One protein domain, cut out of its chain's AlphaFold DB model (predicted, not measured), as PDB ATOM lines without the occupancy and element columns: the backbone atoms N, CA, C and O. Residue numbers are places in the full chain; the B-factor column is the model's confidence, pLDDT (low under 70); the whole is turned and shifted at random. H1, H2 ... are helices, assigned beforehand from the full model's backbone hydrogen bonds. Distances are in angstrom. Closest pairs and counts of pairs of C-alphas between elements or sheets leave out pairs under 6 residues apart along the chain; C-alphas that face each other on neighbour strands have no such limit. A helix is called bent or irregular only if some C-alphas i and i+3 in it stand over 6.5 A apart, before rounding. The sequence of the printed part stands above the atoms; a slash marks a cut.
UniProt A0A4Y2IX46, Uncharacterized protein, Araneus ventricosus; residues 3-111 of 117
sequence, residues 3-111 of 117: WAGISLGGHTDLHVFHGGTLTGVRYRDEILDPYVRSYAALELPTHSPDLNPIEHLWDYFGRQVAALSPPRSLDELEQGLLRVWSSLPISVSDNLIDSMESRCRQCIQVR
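AT A GLANCE: This is residues 3 to 111 of the 117 residues of an uncharacterized protein of Araneus ventricosus (UniProt A0A4Y2IX46). H3, H4 and H5 follow one another in an arc along the longest axis, and H2 packs beside this arc, with one part on the end of H3 and another on H4. H1 sits across from them over an open space, joined by residues 36 to 52, which swing round one side of that space with residues 37 to 43 standing free, while residues 15 to 23 run up to H1 on the other side and residues 3 to 14 fold back on themselves in the space between H1 and the other helices. The printed part has 109 residues with five named helices in the order H1, H2, H3, H4, H5 and no named strand; its class is all helix. It is only just loose, close to compact, with a radius of gyration of the C-alphas of 15.8 A, and spans 46 by 35 by 25 A.

IN THESE COORDINATES: Residues 3 to 23 hold no named element, but residues 6 to 7 pair with residues 10 to 11, antiparallel. H1, residues 24 to 35, begins with C-alpha 24 at (199.951, 226.953, 170.874) and measures 15.2 A from first to last C-alpha; it is irregular, but only just, with C-alphas 30 and 33 6.8 A apart. H2, residues 53 to 66, is the longest helix by residues, at 20.5 A, and begins with C-alpha 53 at (189.287, 246.701, 175.738). H3, residues 74 to 86, measures 18.2 A. H4, residues 90 to 98, measures 12.3 A. H5, residues 100 to 109, measures 14.2 A and ends with C-alpha 109 at (197.514, 262.702, 170.661).

HOW THE PARTS SIT: H2 touches H3 with residues 61 to 65 alone, against residues 80 to 85 of H3; the closest C-alphas, of Val 65 and Val 84, are 6.5 A apart. These two run opposite ways at a steep tilt of 56 degrees. With residues 53 to 57 alone H2 touches H4, the closest C-alphas being those of Pro 53 and Leu 96 at 5.6 A. They run opposite ways at a shallow tilt of 34 degrees, only just short of steep. H2 and H5 are close but not clearly touching, the C-alphas of Pro 53 and Met 100 being closest at 7.2 A. H4 and H5 meet only through their link. H3 is apart from H4 and H5, and H1 is apart from H2, H3, H4 and H5. Every O i to N i+4 pair is within hydrogen-bond range in H3, H4 and H5, against 6 of 8 in H1 and 9 of 10 in H2.

THE WHOLE: The two C-alphas farthest apart, of Arg 72 and Gln 109, are 46.5 A apart. The printed part has no cut. The link from H1 to H2 is long, with 17 residues, and residues 37 to 43 in it stand free. The link from H2 to H3 is short, and those from H3 to H4 and H4 to H5 are tight. The mean pLDDT of the printed part is 92.1, with residues 38 to 40 under 70.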
ATOM      1  N   TRP A   3     190.563 232.221 180.206       94.62
ATOM      2  CA  TRP A   3     190.424 232.914 178.930       94.62
ATOM      3  C   TRP A   3     188.963 233.279 178.693       94.62
ATOM      4  O   TRP A   3     188.064 232.533 179.069       94.62
ATOM      5  N   ALA A   4     188.739 234.418 178.052       94.81
ATOM      6  CA  ALA A   4     187.447 234.784 177.501       94.81
ATOM      7  C   ALA A   4     187.632 235.781 176.353       94.81
ATOM      8  O   ALA A   4     188.695 236.389 176.211       94.81
ATOM      9  N   GLY A   5     186.577 235.968 175.565       93.06
ATOM     10  CA  GLY A   5     186.460 237.019 174.563       93.06
ATOM     11  C   GLY A   5     185.283 237.945 174.859       93.06
ATOM     12  O   GLY A   5     184.314 237.545 175.505       93.06
ATOM     13  N   ILE A   6     185.357 239.176 174.353       93.06
ATOM     14  CA  ILE A   6     184.253 240.144 174.389       93.06
ATOM     15  C   ILE A   6     183.937 240.671 172.993       93.06
ATOM     16  O   ILE A   6     184.807 240.729 172.123       93.06
ATOM     17  N   SER A   7     182.688 241.067 172.793       92.00
ATOM     18  CA  SER A   7     182.171 241.653 171.559       92.00
ATOM     19  C   SER A   7     181.017 242.602 171.873       92.00
ATOM     20  O   SER A   7     180.496 242.607 172.987       92.00
ATOM     21  N   LEU A   8     180.575 243.388 170.889       92.44
ATOM     22  CA  LEU A   8     179.304 244.098 171.031       92.44
ATOM     23  C   LEU A   8     178.196 243.071 171.284       92.44
ATOM     24  O   LEU A   8     178.118 242.054 170.591       92.44
ATOM     25  N   GLY A   9     177.371 243.319 172.294       93.19
ATOM     26  CA  GLY A   9     176.339 242.399 172.756       93.19
ATOM     27  C   GLY A   9     176.781 241.426 173.854       93.19
ATOM     28  O   GLY A   9     175.956 240.618 174.277       93.19
ATOM     29  N   GLY A  10     178.024 241.504 174.353       92.56
ATOM     30  CA  GLY A  10     178.441 240.816 175.581       92.56
ATOM     31  C   GLY A  10     179.792 240.102 175.499       92.56
ATOM     32  O   GLY A  10     180.746 240.576 174.889       92.56
ATOM     33  N   HIS A  11     179.885 238.951 176.157       93.94
ATOM     34  CA  HIS A  11     181.125 238.193 176.300       93.94
ATOM     35  C   HIS A  11     180.892 236.690 176.137       93.94
ATOM     36  O   HIS A  11     179.780 236.197 176.332       93.94
ATOM     37  N   THR A  12     181.946 235.956 175.782       93.75
ATOM     38  CA  THR A  12     181.918 234.490 175.733       93.75
ATOM     39  C   THR A  12     181.756 233.906 177.134       93.75
ATOM     40  O   THR A  12     181.856 234.615 178.140       93.75
ATOM     41  N   ASP A  13     181.586 232.590 177.218       94.50
ATOM     42  CA  ASP A  13     181.822 231.876 178.470       94.50
ATOM     43  C   ASP A  13     183.286 232.037 178.916       94.50
ATOM     44  O   ASP A  13     184.189 232.221 178.090       94.50
ATOM     45  N   LEU A  14     183.510 231.988 180.232       96.00
ATOM     46  CA  LEU A  14     184.846 232.013 180.824       96.00
ATOM     47  C   LEU A  14     185.437 230.603 180.787       96.00
ATOM     48  O   LEU A  14     184.981 229.713 181.503       96.00
ATOM     49  N   HIS A  15     186.478 230.408 179.984       94.81
ATOM     50  CA  HIS A  15     187.214 229.151 179.929       94.81
ATOM     51  C   HIS A  15     188.247 229.100 181.051       94.81
ATOM     52  O   HIS A  15     189.104 229.979 181.154       94.81
ATOM     53  N   VAL A  16     188.197 228.062 181.883       93.88
ATOM     54  CA  VAL A  16     189.148 227.850 182.978       93.88
ATOM     55  C   VAL A  16     190.085 226.713 182.595       93.88
ATOM     56  O   VAL A  16     189.661 225.582 182.390       93.88
ATOM     57  N   PHE A  17     191.381 227.005 182.500       91.31
ATOM     58  CA  PHE A  17     192.387 225.987 182.219       91.31
ATOM     59  C   PHE A  17     192.797 225.269 183.502       91.31
ATOM     60  O   PHE A  17     193.400 225.874 184.400       91.31
ATOM     61  N   HIS A  18     192.569 223.958 183.533       90.06
ATOM     62  CA  HIS A  18     193.066 223.071 184.581       90.06
ATOM     63  C   HIS A  18     194.465 222.554 184.229       90.06
ATOM     64  O   HIS A  18     194.651 221.897 183.203       90.06
ATOM     65  N   GLY A  19     195.440 222.860 185.093       84.94
ATOM     66  CA  GLY A  19     196.817 222.352 185.039       84.94
ATOM     67  C   GLY A  19     197.648 222.767 183.812       84.94
ATOM     68  O   GLY A  19     197.130 223.116 182.756       84.94
ATOM     69  N   GLY A  20     198.976 222.691 183.944       85.31
ATOM     70  CA  GLY A  20     199.919 222.872 182.832       85.31
ATOM     71  C   GLY A  20     199.986 224.286 182.233       85.31
ATOM     72  O   GLY A  20     199.369 225.234 182.713       85.31
ATOM     73  N   THR A  21     200.777 224.422 181.168       87.25
ATOM     74  CA  THR A  21     200.954 225.673 180.414       87.25
ATOM     75  C   THR A  21     200.035 225.691 179.192       87.25
ATOM     76  O   THR A  21     199.788 224.651 178.577       87.25
ATOM     77  N   LEU A  22     199.541 226.870 178.812       89.88
ATOM     78  CA  LEU A  22     198.838 227.059 177.545       89.88
ATOM     79  C   LEU A  22     199.853 227.035 176.396       89.88
ATOM     80  O   LEU A  22     200.608 227.983 176.203       89.88
ATOM     81  N   THR A  23     199.905 225.923 175.663       93.06
ATOM     82  CA  THR A  23     200.720 225.791 174.447       93.06
ATOM     83  C   THR A  23     199.943 226.292 173.232       93.06
ATOM     84  O   THR A  23     198.719 226.383 173.271       93.06
ATOM     85  N   GLY A  24     200.628 226.559 172.116       91.38
ATOM     86  CA  GLY A  24     199.951 226.953 170.874       91.38
ATOM     87  C   GLY A  24     198.958 225.903 170.359       91.38
ATOM     88  O   GLY A  24     197.891 226.260 169.875       91.38
ATOM     89  N   VAL A  25     199.269 224.610 170.526       91.94
ATOM     90  CA  VAL A  25     198.354 223.500 170.200       91.94
ATOM     91  C   VAL A  25     197.110 223.560 171.077       91.94
ATOM     92  O   VAL A  25     196.001 223.573 170.563       91.94
ATOM     93  N   ARG A  26     197.301 223.691 172.393       93.19
ATOM     94  CA  ARG A  26     196.194 223.768 173.346       93.19
ATOM     95  C   ARG A  26     195.322 225.000 173.108       93.19
ATOM     96  O   ARG A  26     194.109 224.908 173.175       93.19
ATOM     97  N   TYR A  27     195.934 226.137 172.786       91.94
ATOM     98  CA  TYR A  27     195.205 227.357 172.451       91.94
ATOM     99  C   TYR A  27     194.388 227.206 171.167       91.94
ATOM    100  O   TYR A  27     193.237 227.626 171.120       91.94
ATOM    101  N   ARG A  28     194.944 226.573 170.130       90.88
ATOM    102  CA  ARG A  28     194.184 226.291 168.911       90.88
ATOM    103  C   ARG A  28     192.976 225.403 169.213       90.88
ATOM    104  O   ARG A  28     191.857 225.798 168.909       90.88
ATOM    105  N   ASP A  29     193.217 224.263 169.851       91.31
ATOM    106  CA  ASP A  29     192.209 223.214 170.012       91.31
ATOM    107  C   ASP A  29     191.118 223.610 171.028       91.31
ATOM    108  O   ASP A  29     189.940 223.335 170.812       91.31
ATOM    109  N   GLU A  30     191.487 224.273 172.132       91.62
ATOM    110  CA  GLU A  30     190.532 224.658 173.184       91.62
ATOM    111  C   GLU A  30     189.874 226.024 172.940       91.62
ATOM    112  O   GLU A  30     188.799 226.265 173.482       91.62
ATOM    113  N   ILE A  31     190.487 226.923 172.154       91.12
ATOM    114  CA  ILE A  31     190.029 228.320 172.026       91.12
ATOM    115  C   ILE A  31     189.749 228.730 170.582       91.12
ATOM    116  O   ILE A  31     188.655 229.206 170.275       91.12
ATOM    117  N   LEU A  32     190.713 228.587 169.674       88.88
ATOM    118  CA  LEU A  32     190.523 229.101 168.316       88.88
ATOM    119  C   LEU A  32     189.467 228.304 167.550       88.88
ATOM    120  O   LEU A  32     188.560 228.908 166.986       88.88
ATOM    121  N   ASP A  33     189.551 226.977 167.567       88.44
ATOM    122  CA  ASP A  33     188.644 226.124 166.797       88.44
ATOM    123  C   ASP A  33     187.179 226.223 167.283       88.44
ATOM    124  O   ASP A  33     186.284 226.299 166.435       88.44
ATOM    125  N   PRO A  34     186.886 226.289 168.602       87.06
ATOM    126  CA  PRO A  34     185.508 226.430 169.075       87.06
ATOM    127  C   PRO A  34     184.924 227.840 168.905       87.06
ATOM    128  O   PRO A  34     183.727 227.973 168.634       87.06
ATOM    129  N   TYR A  35     185.733 228.894 169.079       80.44
ATOM    130  CA  TYR A  35     185.217 230.264 169.208       80.44
ATOM    131  C   TYR A  35     185.494 231.164 167.993       80.44
ATOM    132  O   TYR A  35     184.712 232.080 167.725       80.44
ATOM    133  N   VAL A  36     186.560 230.929 167.223       78.25
ATOM    134  CA  VAL A  36     187.018 231.844 166.163       78.25
ATOM    135  C   VAL A  36     186.746 231.247 164.780       78.25
ATOM    136  O   VAL A  36     187.557 230.528 164.209       78.25
ATOM    137  N   ARG A  37     185.586 231.584 164.197       70.69
ATOM    138  CA  ARG A  37     185.152 231.053 162.884       70.69
ATOM    139  C   ARG A  37     185.968 231.553 161.688       70.69
ATOM    140  O   ARG A  37     186.028 230.878 160.666       70.69
ATOM    141  N   SER A  38     186.548 232.747 161.782       69.12
ATOM    142  CA  SER A  38     187.381 233.337 160.732       69.12
ATOM    143  C   SER A  38     188.511 234.135 161.364       69.12
ATOM    144  O   SER A  38     188.251 235.023 162.175       69.12
ATOM    145  N   TYR A  39     189.751 233.847 160.971       60.78
ATOM    146  CA  TYR A  39     190.953 234.527 161.460       60.78
ATOM    147  C   TYR A  39     191.100 235.924 160.836       60.78
ATOM    148  O   TYR A  39     192.028 236.187 160.076       60.78
ATOM    149  N   ALA A  40     190.170 236.830 161.130       65.94
ATOM    150  CA  ALA A  40     190.380 238.255 160.915       65.94
ATOM    151  C   ALA A  40     191.033 238.812 162.184       65.94
ATOM    152  O   ALA A  40     190.351 239.205 163.127       65.94
ATOM    153  N   ALA A  41     192.362 238.756 162.240       70.06
ATOM    154  CA  ALA A  41     193.107 239.359 163.335       70.06
ATOM    155  C   ALA A  41     193.142 240.879 163.142       70.06
ATOM    156  O   ALA A  41     193.539 241.364 162.083       70.06
ATOM    157  N   LEU A  42     192.735 241.623 164.169       76.12
ATOM    158  CA  LEU A  42     193.045 243.044 164.248       76.12
ATOM    159  C   LEU A  42     194.517 243.179 164.648       76.12
ATOM    160  O   LEU A  42     194.949 242.570 165.626       76.12
ATOM    161  N   GLU A  43     195.286 243.969 163.903       79.75
ATOM    162  CA  GLU A  43     196.649 244.303 164.304       79.75
ATOM    163  C   GLU A  43     196.599 245.221 165.530       79.75
ATOM    164  O   GLU A  43     196.225 246.390 165.440       79.75
ATOM    165  N   LEU A  44     196.956 244.672 166.691       82.12
ATOM    166  CA  LEU A  44     197.160 245.440 167.913       82.12
ATOM    167  C   LEU A  44     198.651 245.776 168.056       82.12
ATOM    168  O   LEU A  44     199.491 244.885 167.888       82.12
ATOM    169  N   PRO A  45     199.006 247.027 168.393       88.06
ATOM    170  CA  PRO A  45     200.385 247.377 168.697       88.06
ATOM    171  C   PRO A  45     200.926 246.550 169.871       88.06
ATOM    172  O   PRO A  45     200.239 246.301 170.865       88.06
ATOM    173  N   THR A  46     202.185 246.122 169.772       87.75
ATOM    174  CA  THR A  46     202.864 245.417 170.866       87.75
ATOM    175  C   THR A  46     202.956 246.306 172.105       87.75
ATOM    176  O   THR A  46     203.288 247.482 171.977       87.75
ATOM    177  N   HIS A  47     202.762 245.730 173.296       89.75
ATOM    178  CA  HIS A  47     202.818 246.442 174.584       89.75
ATOM    179  C   HIS A  47     201.750 247.537 174.782       89.75
ATOM    180  O   HIS A  47     201.968 248.445 175.580       89.75
ATOM    181  N   SER A  48     200.587 247.423 174.129       91.62
ATOM    182  CA  SER A  48     199.468 248.372 174.277       91.62
ATOM    183  C   SER A  48     198.203 247.738 174.881       91.62
ATOM    184  O   SER A  48     197.194 247.601 174.186       91.62
ATOM    185  N   PRO A  49     198.223 247.322 176.166       92.19
ATOM    186  CA  PRO A  49     197.015 246.825 176.829       92.19
ATOM    187  C   PRO A  49     195.938 247.912 176.994       92.19
ATOM    188  O   PRO A  49     194.755 247.600 177.069       92.19
ATOM    189  N   ASP A  50     196.318 249.190 176.959       92.00
ATOM    190  CA  ASP A  50     195.426 250.357 176.926       92.00
ATOM    191  C   ASP A  50     194.526 250.409 175.679       92.00
ATOM    192  O   ASP A  50     193.400 250.925 175.723       92.00
ATOM    193  N   LEU A  51     194.983 249.800 174.583       92.44
ATOM    194  CA  LEU A  51     194.233 249.637 173.338       92.44
ATOM    195  C   LEU A  51     193.564 248.262 173.201       92.44
ATOM    196  O   LEU A  51     193.025 247.949 172.140       92.44
ATOM    197  N   ASN A  52     193.561 247.448 174.257       92.44
ATOM    198  CA  ASN A  52     192.837 246.186 174.289       92.44
ATOM    199  C   ASN A  52     191.673 246.279 175.299       92.44
ATOM    200  O   ASN A  52     191.902 246.249 176.510       92.44
ATOM    201  N   PRO A  53     190.407 246.388 174.849       92.56
ATOM    202  CA  PRO A  53     189.287 246.701 175.738       92.56
ATOM    203  C   PRO A  53     189.050 245.628 176.808       92.56
ATOM    204  O   PRO A  53     188.587 245.953 177.903       92.56
ATOM    205  N   ILE A  54     189.410 244.365 176.540       94.25
ATOM    206  CA  ILE A  54     189.235 243.278 177.512       94.25
ATOM    207  C   ILE A  54     190.129 243.433 178.748       94.25
ATOM    208  O   ILE A  54     189.757 242.959 179.815       94.25
ATOM    209  N   GLU A  55     191.253 244.149 178.659       94.19
ATOM    210  CA  GLU A  55     192.142 244.367 179.810       94.19
ATOM    211  C   GLU A  55     191.447 245.180 180.909       94.19
ATOM    212  O   GLU A  55     191.584 244.897 182.099       94.19
ATOM    213  N   HIS A  56     190.607 246.145 180.521       92.56
ATOM    214  CA  HIS A  56     189.806 246.922 181.472       92.56
ATOM    215  C   HIS A  56     188.680 246.083 182.072       92.56
ATOM    216  O   HIS A  56     188.314 246.257 183.236       92.56
ATOM    217  N   LEU A  57     188.128 245.160 181.284       95.44
ATOM    218  CA  LEU A  57     187.136 244.224 181.781       95.44
ATOM    219  C   LEU A  57     187.759 243.254 182.787       95.44
ATOM    220  O   LEU A  57     187.115 242.965 183.791       95.44
ATOM    221  N   TRP A  58     189.003 242.810 182.581       96.50
ATOM    222  CA  TRP A  58     189.716 241.982 183.556       96.50
ATOM    223  C   TRP A  58     189.919 242.690 184.893       96.50
ATOM    224  O   TRP A  58     189.713 242.070 185.936       96.50
ATOM    225  N   ASP A  59     190.245 243.983 184.883       94.69
ATOM    226  CA  ASP A  59     190.325 244.775 186.113       94.69
ATOM    227  C   ASP A  59     188.951 244.918 186.793       94.69
ATOM    228  O   ASP A  59     188.812 244.625 187.984       94.69
ATOM    229  N   TYR A  60     187.900 245.272 186.040       95.19
ATOM    230  CA  TYR A  60     186.536 245.343 186.576       95.19
ATOM    231  C   TYR A  60     186.087 244.004 187.180       95.19
ATOM    232  O   TYR A  60     185.623 243.962 188.321       95.19
ATOM    233  N   PHE A  61     186.277 242.912 186.442       97.50
ATOM    234  CA  PHE A  61     185.984 241.548 186.865       97.50
ATOM    235  C   PHE A  61     186.757 241.173 188.132       97.50
ATOM    236  O   PHE A  61     186.159 240.694 189.095       97.50
ATOM    237  N   GLY A  62     188.060 241.467 188.182       96.12
ATOM    238  CA  GLY A  62     188.898 241.234 189.356       96.12
ATOM    239  C   GLY A  62     188.379 241.955 190.602       96.12
ATOM    240  O   GLY A  62     188.319 241.354 191.674       96.12
ATOM    241  N   ARG A  63     187.913 243.204 190.464       96.44
ATOM    242  CA  ARG A  63     187.283 243.954 191.567       96.44
ATOM    243  C   ARG A  63     185.961 243.327 192.018       96.44
ATOM    244  O   ARG A  63     185.720 243.251 193.221       96.44
ATOM    245  N   GLN A  64     185.122 242.863 191.088       96.88
ATOM    246  CA  GLN A  64     183.870 242.172 191.431       96.88
ATOM    247  C   GLN A  64     184.137 240.859 192.184       96.88
ATOM    248  O   GLN A  64     183.468 240.563 193.171       96.88
ATOM    249  N   VAL A  65     185.152 240.100 191.765       96.44
ATOM    250  CA  VAL A  65     185.577 238.865 192.443       96.44
ATOM    251  C   VAL A  65     186.162 239.168 193.823       96.44
ATOM    252  O   VAL A  65     185.834 238.481 194.786       96.44
ATOM    253  N   ALA A  66     186.973 240.220 193.955       94.56
ATOM    254  CA  ALA A  66     187.558 240.632 195.232       94.56
ATOM    255  C   ALA A  66     186.516 241.106 196.262       94.56
ATOM    256  O   ALA A  66     186.789 241.084 197.461       94.56
ATOM    257  N   ALA A  67     185.328 241.520 195.812       95.94
ATOM    258  CA  ALA A  67     184.206 241.863 196.682       95.94
ATOM    259  C   ALA A  67     183.469 240.630 197.245       95.94
ATOM    260  O   ALA A  67     182.644 240.770 198.152       95.94
ATOM    261  N   LEU A  68     183.743 239.427 196.727       94.38
ATOM    262  CA  LEU A  68     183.221 238.183 197.284       94.38
ATOM    263  C   LEU A  68     183.941 237.803 198.584       94.38
ATOM    264  O   LEU A  68     185.009 238.308 198.923       94.38
ATOM    265  N   SER A  69     183.358 236.850 199.313       93.56
ATOM    266  CA  SER A  69     184.068 236.211 200.423       93.56
ATOM    267  C   SER A  69     185.308 235.466 199.904       93.56
ATOM    268  O   SER A  69     185.210 234.813 198.862       93.56
ATOM    269  N   PRO A  70     186.454 235.525 200.611       94.19
ATOM    270  CA  PRO A  70     187.665 234.831 200.184       94.19
ATOM    271  C   PRO A  70     187.437 233.317 200.030       94.19
ATOM    272  O   PRO A  70     186.946 232.692 200.977       94.19
ATOM    273  N   PRO A  71     187.812 232.719 198.884       95.12
ATOM    274  CA  PRO A  71     187.613 231.297 198.644       95.12
ATOM    275  C   PRO A  71     188.564 230.448 199.494       95.12
ATOM    276  O   PRO A  71     189.705 230.832 199.763       95.12
ATOM    277  N   ARG A  72     188.105 229.262 199.895       96.25
ATOM    278  CA  ARG A  72     188.851 228.296 200.719       96.25
ATOM    279  C   ARG A  72     189.445 227.148 199.907       96.25
ATOM    280  O   ARG A  72     190.229 226.366 200.441       96.25
ATOM    281  N   SER A  73     189.079 227.034 198.634       96.12
ATOM    282  CA  SER A  73     189.595 226.036 197.699       96.12
ATOM    283  C   SER A  73     189.664 226.594 196.278       96.12
ATOM    284  O   SER A  73     189.083 227.639 195.974       96.12
ATOM    285  N   LEU A  74     190.370 225.883 195.395       93.62
ATOM    286  CA  LEU A  74     190.384 226.207 193.967       93.62
ATOM    287  C   LEU A  74     188.992 226.065 193.343       93.62
ATOM    288  O   LEU A  74     188.616 226.918 192.550       93.62
ATOM    289  N   ASP A  75     188.210 225.069 193.763       95.31
ATOM    290  CA  ASP A  75     186.837 224.883 193.282       95.31
ATOM    291  C   ASP A  75     185.934 226.059 193.676       95.31
ATOM    292  O   ASP A  75     185.127 226.525 192.876       95.31
ATOM    293  N   GLU A  76     186.077 226.576 194.902       96.25
ATOM    294  CA  GLU A  76     185.311 227.740 195.357       96.25
ATOM    295  C   GLU A  76     185.721 229.007 194.597       96.25
ATOM    296  O   GLU A  76     184.863 229.803 194.211       96.25
ATOM    297  N   LEU A  77     187.021 229.170 194.328       95.50
ATOM    298  CA  LEU A  77     187.521 230.253 193.484       95.50
ATOM    299  C   LEU A  77     186.939 230.149 192.070       95.50
ATOM    300  O   LEU A  77     186.408 231.132 191.563       95.50
ATOM    301  N   GLU A  78     186.994 228.972 191.447       96.50
ATOM    302  CA  GLU A  78     186.468 228.733 190.101       96.50
ATOM    303  C   GLU A  78     184.967 229.034 190.017       96.50
ATOM    304  O   GLU A  78     184.532 229.787 189.147       96.50
ATOM    305  N   GLN A  79     184.175 228.548 190.976       96.44
ATOM    306  CA  GLN A  79     182.743 228.849 191.049       96.44
ATOM    307  C   GLN A  79     182.468 230.346 191.231       96.44
ATOM    308  O   GLN A  79     181.517 230.873 190.649       96.44
ATOM    309  N   GLY A  80     183.283 231.038 192.032       97.44
ATOM    310  CA  GLY A  80     183.206 232.488 192.201       97.44
ATOM    311  C   GLY A  80     183.479 233.234 190.895       97.44
ATOM    312  O   GLY A  80     182.689 234.098 190.512       97.44
ATOM    313  N   LEU A  81     184.544 232.853 190.183       97.81
ATOM    314  CA  LEU A  81     184.914 233.421 188.883       97.81
ATOM    315  C   LEU A  81     183.791 233.233 187.853       97.81
ATOM    316  O   LEU A  81     183.340 234.211 187.259       97.81
ATOM    317  N   LEU A  82     183.298 232.001 187.689       97.81
ATOM    318  CA  LEU A  82     182.229 231.670 186.740       97.81
ATOM    319  C   LEU A  82     180.934 232.432 187.051       97.81
ATOM    320  O   LEU A  82     180.310 232.997 186.154       97.81
ATOM    321  N   ARG A  83     180.553 232.499 188.334       97.50
ATOM    322  CA  ARG A  83     179.360 233.230 188.778       97.50
ATOM    323  C   ARG A  83     179.460 234.707 188.427       97.50
ATOM    324  O   ARG A  83     178.552 235.231 187.791       97.50
ATOM    325  N   VAL A  84     180.546 235.365 188.835       97.94
ATOM    326  CA  VAL A  84     180.729 236.799 188.585       97.94
ATOM    327  C   VAL A  84     180.737 237.071 187.089       97.94
ATOM    328  O   VAL A  84     180.014 237.959 186.646       97.94
ATOM    329  N   TRP A  85     181.475 236.272 186.316       98.00
ATOM    330  CA  TRP A  85     181.581 236.438 184.872       98.00
ATOM    331  C   TRP A  85     180.216 236.355 184.184       98.00
ATOM    332  O   TRP A  85     179.835 237.264 183.459       98.00
ATOM    333  N   SER A  86     179.428 235.320 184.493       97.06
ATOM    334  CA  SER A  86     178.074 235.146 183.941       97.06
ATOM    335  C   SER A  86     177.095 236.270 184.312       97.06
ATOM    336  O   SER A  86     176.070 236.438 183.656       97.06
ATOM    337  N   SER A  87     177.403 237.031 185.365       96.75
ATOM    338  CA  SER A  87     176.575 238.127 185.872       96.75
ATOM    339  C   SER A  87     177.004 239.513 185.387       96.75
ATOM    340  O   SER A  87     176.339 240.496 185.721       96.75
ATOM    341  N   LEU A  88     178.104 239.617 184.629       96.75
ATOM    342  CA  LEU A  88     178.567 240.903 184.123       96.75
ATOM    343  C   LEU A  88     177.503 241.494 183.182       96.75
ATOM    344  O   LEU A  88     177.020 240.812 182.275       96.75
ATOM    345  N   PRO A  89     177.109 242.765 183.367       96.50
ATOM    346  CA  PRO A  89     176.173 243.398 182.452       96.50
ATOM    347  C   PRO A  89     176.769 243.503 181.045       96.50
ATOM    348  O   PRO A  89     177.911 243.938 180.887       96.50
ATOM    349  N   ILE A  90     175.963 243.212 180.018       95.75
ATOM    350  CA  ILE A  90     176.345 243.386 178.602       95.75
ATOM    351  C   ILE A  90     176.875 244.804 178.341       95.75
ATOM    352  O   ILE A  90     177.884 244.975 177.657       95.75
ATOM    353  N   SER A  91     176.273 245.808 178.986       96.31
ATOM    354  CA  SER A  91     176.682 247.209 178.870       96.31
ATOM    355  C   SER A  91     178.134 247.469 179.270       96.31
ATOM    356  O   SER A  91     178.724 248.427 178.782       96.31
ATOM    357  N   VAL A  92     178.744 246.643 180.127       95.06
ATOM    358  CA  VAL A  92     180.174 246.770 180.449       95.06
ATOM    359  C   VAL A  92     181.017 246.480 179.210       95.06
ATOM    360  O   VAL A  92     181.927 247.247 178.908       95.06
ATOM    361  N   SER A  93     180.691 245.416 178.473       95.06
ATOM    362  CA  SER A  93     181.404 245.053 177.241       95.06
ATOM    363  C   SER A  93     181.164 246.097 176.149       95.06
ATOM    364  O   SER A  93     182.124 246.574 175.544       95.06
ATOM    365  N   ASP A  94     179.910 246.521 175.967       96.31
ATOM    366  CA  ASP A  94     179.538 247.509 174.947       96.31
ATOM    367  C   ASP A  94     180.237 248.852 175.177       96.31
ATOM    368  O   ASP A  94     180.920 249.351 174.288       96.31
ATOM    369  N   ASN A  95     180.187 249.387 176.402       95.88
ATOM    370  CA  ASN A  95     180.835 250.658 176.731       95.88
ATOM    371  C   ASN A  95     182.356 250.621 176.501       95.88
ATOM    372  O   ASN A  95     182.955 251.624 176.110       95.88
ATOM    373  N   LEU A  96     183.002 249.479 176.764       94.81
ATOM    374  CA  LEU A  96     184.438 249.320 176.542       94.81
ATOM    375  C   LEU A  96     184.773 249.295 175.050       94.81
ATOM    376  O   LEU A  96     185.725 249.961 174.639       94.81
ATOM    377  N   ILE A  97     183.982 248.592 174.244       94.38
ATOM    378  CA  ILE A  97     184.180 248.530 172.793       94.38
ATOM    379  C   ILE A  97     183.885 249.888 172.150       94.38
ATOM    380  O   ILE A  97     184.706 250.381 171.377       94.38
ATOM    381  N   ASP A  98     182.799 250.551 172.544       95.81
ATOM    382  CA  ASP A  98     182.435 251.886 172.054       95.81
ATOM    383  C   ASP A  98     183.491 252.944 172.417       95.81
ATOM    384  O   ASP A  98     183.698 253.921 171.693       95.81
ATOM    385  N   SER A  99     184.235 252.742 173.511       94.81
ATOM    386  CA  SER A  99     185.312 253.654 173.913       94.81
ATOM    387  C   SER A  99     186.559 253.592 173.016       94.81
ATOM    388  O   SER A  99     187.401 254.495 173.089       94.81
ATOM    389  N   MET A 100     186.694 252.573 172.159       94.00
ATOM    390  CA  MET A 100     187.913 252.325 171.381       94.00
ATOM    391  C   MET A 100     188.296 253.481 170.460       94.00
ATOM    392  O   MET A 100     189.474 253.826 170.376       94.00
ATOM    393  N   GLU A 101     187.328 254.147 169.829       94.69
ATOM    394  CA  GLU A 101     187.616 255.311 168.981       94.69
ATOM    395  C   GLU A 101     188.297 256.435 169.784       94.69
ATOM    396  O   GLU A 101     189.291 257.025 169.348       94.69
ATOM    397  N   SER A 102     187.794 256.707 170.991       95.75
ATOM    398  CA  SER A 102     188.353 257.723 171.886       95.75
ATOM    399  C   SER A 102     189.758 257.349 172.359       95.75
ATOM    400  O   SER A 102     190.653 258.197 172.355       95.75
ATOM    401  N   ARG A 103     189.985 256.079 172.712       94.75
ATOM    402  CA  ARG A 103     191.298 255.567 173.137       94.75
ATOM    403  C   ARG A 103     192.338 255.684 172.032       94.75
ATOM    404  O   ARG A 103     193.408 256.245 172.251       94.75
ATOM    405  N   CYS A 104     191.990 255.250 170.820       93.88
ATOM    406  CA  CYS A 104     192.847 255.400 169.647       93.88
ATOM    407  C   CYS A 104     193.198 256.875 169.407       93.88
ATOM    408  O   CYS A 104     194.364 257.210 169.192       93.88
ATOM    409  N   ARG A 105     192.218 257.782 169.515       95.94
ATOM    410  CA  ARG A 105     192.452 259.228 169.387       95.94
ATOM    411  C   ARG A 105     193.407 259.761 170.459       95.94
ATOM    412  O   ARG A 105     194.296 260.541 170.125       95.94
ATOM    413  N   GLN A 106     193.255 259.344 171.714       95.69
ATOM    414  CA  GLN A 106     194.164 259.732 172.797       95.69
ATOM    415  C   GLN A 106     195.583 259.218 172.544       95.69
ATOM    416  O   GLN A 106     196.527 259.998 172.636       95.69
ATOM    417  N   CYS A 107     195.735 257.956 172.133       95.06
ATOM    418  CA  CYS A 107     197.030 257.360 171.804       95.06
ATOM    419  C   CYS A 107     197.739 258.153 170.691       95.06
ATOM    420  O   CYS A 107     198.919 258.487 170.805       95.06
ATOM    421  N   ILE A 108     196.999 258.564 169.654       95.44
ATOM    422  CA  ILE A 108     197.516 259.437 168.589       95.44
ATOM    423  C   ILE A 108     197.962 260.796 169.153       95.44
ATOM    424  O   ILE A 108     199.042 261.278 168.805       95.44
ATOM    425  N   GLN A 109     197.175 261.412 170.042       96.75
ATOM    426  CA  GLN A 109     197.514 262.702 170.661       96.75
ATOM    427  C   GLN A 109     198.804 262.631 171.486       96.75
ATOM    428  O   GLN A 109     199.624 263.549 171.418       96.75
ATOM    429  N   VAL A 110     199.019 261.528 172.206       96.56
ATOM    430  CA  VAL A 110     200.257 261.279 172.963       96.56
ATOM    431  C   VAL A 110     201.353 260.608 172.125       96.56
ATOM    432  O   VAL A 110     202.365 260.175 172.669       96.56
ATOM    433  N   ARG A 111     201.190 260.560 170.793       95.31
ATOM    434  CA  ARG A 111     202.170 260.044 169.818       95.31
ATOM    435  C   ARG A 111     202.598 258.595 170.080       95.31
ATOM    436  O   ARG A 111     203.783 258.279 170.013       95.31
TER     437      ARG A 111